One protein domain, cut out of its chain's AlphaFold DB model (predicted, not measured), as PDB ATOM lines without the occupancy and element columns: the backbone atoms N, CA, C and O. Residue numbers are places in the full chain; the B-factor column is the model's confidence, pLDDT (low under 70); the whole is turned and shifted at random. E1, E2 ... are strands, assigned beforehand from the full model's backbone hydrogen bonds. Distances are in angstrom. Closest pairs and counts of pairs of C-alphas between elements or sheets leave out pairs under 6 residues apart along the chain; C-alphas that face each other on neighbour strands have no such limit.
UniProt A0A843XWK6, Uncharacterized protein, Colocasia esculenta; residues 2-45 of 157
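AT A GLANCE: This is residues 2 to 45 of the 157 residues of an uncharacterized protein of Colocasia esculenta (UniProt A0A843XWK6). There is little regular structure: a long hairpin of two antiparallel strands, E1 and E2, with a looped unnamed stretch, residues 2 to 21, running along its length. Near its start this stretch folds back on itself, residues 2 to 3 pairing antiparallel with residues 14 to 15. The printed part has 44 residues, no named helix and the strands in the order E1, E2; the class is all strand, with 15 residues in named elements. It is a loose rod, with a radius of gyration of the C-alphas of 12.0 A and spans of 39 by 15 by 13 A.

IN THESE COORDINATES: E1, residues 22 to 29, begins at C-alpha 22 (-28.993, -27.478, -24.558) and is 19.0 A long. E2, residues 34 to 40, is 18.2 A long and ends at C-alpha 40 (-25.929, -29.535, -21.920).

HOW THE PARTS SIT: A tight link of 4 residues joins the hairpin E1 and E2, at 158 degrees between directions. N 25 and O 37 are within hydrogen-bond range at 2.9 A.

THE WHOLE: The C-alphas farthest apart, Ser 9 and Gly 44, are 39.7 A apart. The printed part has no cut. Residues 42 to 45 have pLDDT under 70.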
ATOM      1  N   LEU A   2     -32.562 -16.591 -28.437       87.38
ATOM      2  CA  LEU A   2     -32.022 -15.372 -27.829       87.38
ATOM      3  C   LEU A   2     -31.668 -14.383 -28.936       87.38
ATOM      4  O   LEU A   2     -31.241 -14.790 -30.018       87.38
ATOM      5  N   HIS A   3     -31.857 -13.100 -28.662       89.00
ATOM      6  CA  HIS A   3     -31.612 -12.019 -29.607       89.00
ATOM      7  C   HIS A   3     -31.149 -10.759 -28.877       89.00
ATOM      8  O   HIS A   3     -31.421 -10.601 -27.690       89.00
ATOM      9  N   ASN A   4     -30.523  -9.828 -29.593       90.94
ATOM     10  CA  ASN A   4     -30.022  -8.579 -29.013       90.94
ATOM     11  C   ASN A   4     -30.912  -7.344 -29.226       90.94
ATOM     12  O   ASN A   4     -30.420  -6.221 -29.138       90.94
ATOM     13  N   TYR A   5     -32.203  -7.524 -29.517       86.81
ATOM     14  CA  TYR A   5     -33.120  -6.397 -29.743       86.81
ATOM     15  C   TYR A   5     -33.347  -5.516 -28.513       86.81
ATOM     16  O   TYR A   5     -33.581  -4.322 -28.674       86.81
ATOM     17  N   GLU A   6     -33.249  -6.075 -27.305       82.94
ATOM     18  CA  GLU A   6     -33.401  -5.304 -26.062       82.94
ATOM     19  C   GLU A   6     -32.277  -4.269 -25.886       82.94
ATOM     20  O   GLU A   6     -32.514  -3.186 -25.360       82.94
ATOM     21  N   ASP A   7     -31.082  -4.557 -26.410       83.88
ATOM     22  CA  ASP A   7     -29.912  -3.674 -26.328       83.88
ATOM     23  C   ASP A   7     -29.718  -2.794 -27.571       83.88
ATOM     24  O   ASP A   7     -28.893  -1.876 -27.567       83.88
ATOM     25  N   HIS A   8     -30.422  -3.080 -28.673       80.06
ATOM     26  CA  HIS A   8     -30.301  -2.302 -29.902       80.06
ATOM     27  C   HIS A   8     -31.534  -2.428 -30.806       80.06
ATOM     28  O   HIS A   8     -31.855  -3.507 -31.306       80.06
ATOM     29  N   SER A   9     -32.151  -1.290 -31.140       80.00
ATOM     30  CA  SER A   9     -33.356  -1.211 -31.988       80.00
ATOM     31  C   SER A   9     -33.170  -1.795 -33.395       80.00
ATOM     32  O   SER A   9     -34.117  -2.284 -34.001       80.00
ATOM     33  N   GLY A  10     -31.937  -1.793 -33.910       81.44
ATOM     34  CA  GLY A  10     -31.549  -2.444 -35.164       81.44
ATOM     35  C   GLY A  10     -30.825  -3.782 -34.990       81.44
ATOM     36  O   GLY A  10     -29.996  -4.106 -35.841       81.44
ATOM     37  N   GLY A  11     -31.022  -4.484 -33.868       78.94
ATOM     38  CA  GLY A  11     -30.382  -5.769 -33.560       78.94
ATOM     39  C   GLY A  11     -30.561  -6.802 -34.678       78.94
ATOM     40  O   GLY A  11     -31.584  -6.841 -35.358       78.94
ATOM     41  N   ARG A  12     -29.529  -7.608 -34.944       85.50
ATOM     42  CA  ARG A  12     -29.544  -8.642 -36.008       85.50
ATOM     43  C   ARG A  12     -28.825  -9.920 -35.598       85.50
ATOM     44  O   ARG A  12     -28.519 -10.752 -36.447       85.50
ATOM     45  N   ILE A  13     -28.535 -10.082 -34.310       88.44
ATOM     46  CA  ILE A  13     -27.855 -11.268 -33.799       88.44
ATOM     47  C   ILE A  13     -28.920 -12.179 -33.208       88.44
ATOM     48  O   ILE A  13     -29.583 -11.814 -32.241       88.44
ATOM     49  N   TRP A  14     -29.091 -13.347 -33.820       88.31
ATOM     50  CA  TRP A  14     -30.068 -14.352 -33.423       88.31
ATOM     51  C   TRP A  14     -29.322 -15.625 -33.057       88.31
ATOM     52  O   TRP A  14     -28.534 -16.137 -33.854       88.31
ATOM     53  N   VAL A  15     -29.583 -16.149 -31.864       88.88
ATOM     54  CA  VAL A  15     -29.060 -17.441 -31.432       88.88
ATOM     55  C   VAL A  15     -30.214 -18.417 -31.276       88.88
ATOM     56  O   VAL A  15     -31.152 -18.228 -30.494       88.88
ATOM     57  N   LEU A  16     -30.117 -19.487 -32.055       90.06
ATOM     58  CA  LEU A  16     -31.045 -20.601 -32.108       90.06
ATOM     59  C   LEU A  16     -30.335 -21.860 -31.621       90.06
ATOM     60  O   LEU A  16     -29.176 -22.096 -31.954       90.06
ATOM     61  N   TRP A  17     -31.038 -22.674 -30.845       89.88
ATOM     62  CA  TRP A  17     -30.522 -23.939 -30.336       89.88
ATOM     63  C   TRP A  17     -31.665 -24.936 -30.140       89.88
ATOM     64  O   TRP A  17     -32.838 -24.559 -30.099       89.88
ATOM     65  N   ASN A  18     -31.321 -26.216 -30.004       84.75
ATOM     66  CA  ASN A  18     -32.274 -27.255 -29.631       84.75
ATOM     67  C   ASN A  18     -32.479 -27.248 -28.107       84.75
ATOM     68  O   ASN A  18     -31.609 -27.718 -27.373       84.75
ATOM     69  N   GLY A  19     -33.630 -26.752 -27.646       82.81
ATOM     70  CA  GLY A  19     -33.968 -26.672 -26.219       82.81
ATOM     71  C   GLY A  19     -34.094 -28.025 -25.509       82.81
ATOM     72  O   GLY A  19     -34.011 -28.064 -24.289       82.81
ATOM     73  N   ALA A  20     -34.236 -29.131 -26.247       82.62
ATOM     74  CA  ALA A  20     -34.210 -30.476 -25.670       82.62
ATOM     75  C   ALA A  20     -32.781 -30.988 -25.399       82.62
ATOM     76  O   ALA A  20     -32.602 -31.935 -24.642       82.62
ATOM     77  N   ALA A  21     -31.768 -30.386 -26.033       79.56
ATOM     78  CA  ALA A  21     -30.372 -30.804 -25.911       79.56
ATOM     79  C   ALA A  21     -29.539 -29.830 -25.070       79.56
ATOM     80  O   ALA A  21     -28.657 -30.261 -24.331       79.56
ATOM     81  N   ILE A  22     -29.801 -28.525 -25.186       85.00
ATOM     82  CA  ILE A  22     -28.993 -27.478 -24.558       85.00
ATOM     83  C   ILE A  22     -29.906 -26.446 -23.896       85.00
ATOM     84  O   ILE A  22     -30.833 -25.926 -24.520       85.00
ATOM     85  N   GLN A  23     -29.614 -26.117 -22.644       87.75
ATOM     86  CA  GLN A  23     -30.134 -24.941 -21.967       87.75
ATOM     87  C   GLN A  23     -29.197 -23.767 -22.232       87.75
ATOM     88  O   GLN A  23     -27.983 -23.894 -22.091       87.75
ATOM     89  N   MET A  24     -29.764 -22.625 -22.612       88.25
ATOM     90  CA  MET A  24     -29.007 -21.396 -22.836       88.25
ATOM     91  C   MET A  24     -29.454 -20.331 -21.848       88.25
ATOM     92  O   MET A  24     -30.655 -20.086 -21.713       88.25
ATOM     93  N   HIS A  25     -28.491 -19.666 -21.221       87.00
ATOM     94  CA  HIS A  25     -28.701 -18.494 -20.383       87.00
ATOM     95  C   HIS A  25     -27.896 -17.313 -20.938       87.00
ATOM     96  O   HIS A  25     -26.719 -17.449 -21.267       87.00
ATOM     97  N   SER A  26     -28.522 -16.140 -21.069       85.56
ATOM     98  CA  SER A  26     -27.822 -14.927 -21.509       85.56
ATOM     99  C   SER A  26     -27.018 -14.345 -20.349       85.56
ATOM    100  O   SER A  26     -27.583 -13.996 -19.319       85.56
ATOM    101  N   VAL A  27     -25.697 -14.249 -20.502       89.94
ATOM    102  CA  VAL A  27     -24.806 -13.637 -19.502       89.94
ATOM    103  C   VAL A  27     -24.717 -12.131 -19.721       89.94
ATOM    104  O   VAL A  27     -24.763 -11.350 -18.776       89.94
ATOM    105  N   LYS A  28     -24.553 -11.710 -20.979       86.81
ATOM    106  CA  LYS A  28     -24.480 -10.298 -21.362       86.81
ATOM    107  C   LYS A  28     -24.853 -10.140 -22.820       86.81
ATOM    108  O   LYS A  28     -24.348 -10.881 -23.658       86.81
ATOM    109  N   THR A  29     -25.634  -9.119 -23.134       86.81
ATOM    110  CA  THR A  29     -25.947  -8.764 -24.517       86.81
ATOM    111  C   THR A  29     -25.541  -7.318 -24.803       86.81
ATOM    112  O   THR A  29     -25.432  -6.492 -23.901       86.81
ATOM    113  N   THR A  30     -25.140  -7.052 -26.045       85.94
ATOM    114  CA  THR A  30     -24.805  -5.725 -26.571       85.94
ATOM    115  C   THR A  30     -25.298  -5.612 -28.014       85.94
ATOM    116  O   THR A  30     -25.735  -6.591 -28.628       85.94
ATOM    117  N   SER A  31     -25.135  -4.436 -28.625       85.38
ATOM    118  CA  SER A  31     -25.401  -4.241 -30.056       85.38
ATOM    119  C   SER A  31     -24.567  -5.146 -30.980       85.38
ATOM    120  O   SER A  31     -24.966  -5.365 -32.124       85.38
ATOM    121  N   GLN A  32     -23.443  -5.699 -30.504       84.12
ATOM    122  CA  GLN A  32     -22.478  -6.455 -31.315       84.12
ATOM    123  C   GLN A  32     -22.142  -7.856 -30.772       84.12
ATOM    124  O   GLN A  32     -21.377  -8.579 -31.405       84.12
ATOM    125  N   LEU A  33     -22.672  -8.253 -29.611       85.00
ATOM    126  CA  LEU A  33     -22.299  -9.508 -28.956       85.00
ATOM    127  C   LEU A  33     -23.438 -10.053 -28.089       85.00
ATOM    128  O   LEU A  33     -24.077  -9.300 -27.362       85.00
ATOM    129  N   ILE A  34     -23.626 -11.372 -28.114       88.06
ATOM    130  CA  ILE A  34     -24.425 -12.110 -27.132       88.06
ATOM    131  C   ILE A  34     -23.484 -13.104 -26.446       88.06
ATOM    132  O   ILE A  34     -23.004 -14.045 -27.074       88.06
ATOM    133  N   HIS A  35     -23.183 -12.869 -25.172       88.38
ATOM    134  CA  HIS A  35     -22.456 -13.798 -24.318       88.38
ATOM    135  C   HIS A  35     -23.455 -14.751 -23.673       88.38
ATOM    136  O   HIS A  35     -24.396 -14.315 -23.008       88.38
ATOM    137  N   LEU A  36     -23.236 -16.044 -23.876       88.44
ATOM    138  CA  LEU A  36     -24.112 -17.107 -23.414       88.44
ATOM    139  C   LEU A  36     -23.367 -18.028 -22.464       88.44
ATOM    140  O   LEU A  36     -22.205 -18.350 -22.699       88.44
ATOM    141  N   ASP A  37     -24.086 -18.481 -21.450       85.62
ATOM    142  CA  ASP A  37     -23.760 -19.677 -20.698       85.62
ATOM    143  C   ASP A  37     -24.618 -20.823 -21.244       85.62
ATOM    144  O   ASP A  37     -25.813 -20.658 -21.519       85.62
ATOM    145  N   CYS A  38     -23.985 -21.962 -21.488       85.06
ATOM    146  CA  CYS A  38     -24.579 -23.089 -22.189       85.06
ATOM    147  C   CYS A  38     -24.439 -24.335 -21.321       85.06
ATOM    148  O   CYS A  38     -23.327 -24.803 -21.083       85.06
ATOM    149  N   THR A  39     -25.560 -24.922 -20.915       79.94
ATOM    150  CA  THR A  39     -25.574 -26.181 -20.167       79.94
ATOM    151  C   THR A  39     -26.156 -27.278 -21.040       79.94
ATOM    152  O   THR A  39     -27.272 -27.166 -21.547       79.94
ATOM    153  N   GLU A  40     -25.406 -28.354 -21.240       77.44
ATOM    154  CA  GLU A  40     -25.929 -29.535 -21.920       77.44
ATOM    155  C   GLU A  40     -26.946 -30.229 -21.006       77.44
ATOM    156  O   GLU A  40     -26.623 -30.615 -19.887       77.44
ATOM    157  N   LEU A  41     -28.192 -30.343 -21.468       71.00
ATOM    158  CA  LEU A  41     -29.286 -30.918 -20.680       71.00
ATOM    159  C   LEU A  41     -29.313 -32.434 -20.810       71.00
ATOM    160  O   LEU A  41     -29.492 -33.141 -19.823       71.00
ATOM    161  N   ILE A  42     -29.145 -32.933 -22.038       64.25
ATOM    162  CA  ILE A  42     -29.093 -34.362 -22.330       64.25
ATOM    163  C   ILE A  42     -28.189 -34.586 -23.544       64.25
ATOM    164  O   ILE A  42     -28.614 -34.553 -24.700       64.25
ATOM    165  N   SER A  43     -26.934 -34.920 -23.278       57.47
ATOM    166  CA  SER A  43     -26.211 -35.851 -24.128       57.47
ATOM    167  C   SER A  43     -25.147 -36.536 -23.294       57.47
ATOM    168  O   SER A  43     -24.237 -35.901 -22.784       57.47
ATOM    169  N   GLY A  44     -25.168 -37.867 -23.244       52.25
ATOM    170  CA  GLY A  44     -23.982 -38.642 -22.860       52.25
ATOM    171  C   GLY A  44     -22.812 -38.482 -23.852       52.25
ATOM    172  O   GLY A  44     -21.916 -39.321 -23.885       52.25
ATOM    173  N   LYS A  45     -22.834 -37.454 -24.715       52.34
ATOM    174  CA  LYS A  45     -21.776 -37.081 -25.648       52.34
ATOM    175  C   LYS A  45     -20.888 -36.031 -24.999       52.34
ATOM    176  O   LYS A  45     -20.911 -34.861 -25.361       52.34
TER     177      LYS A  45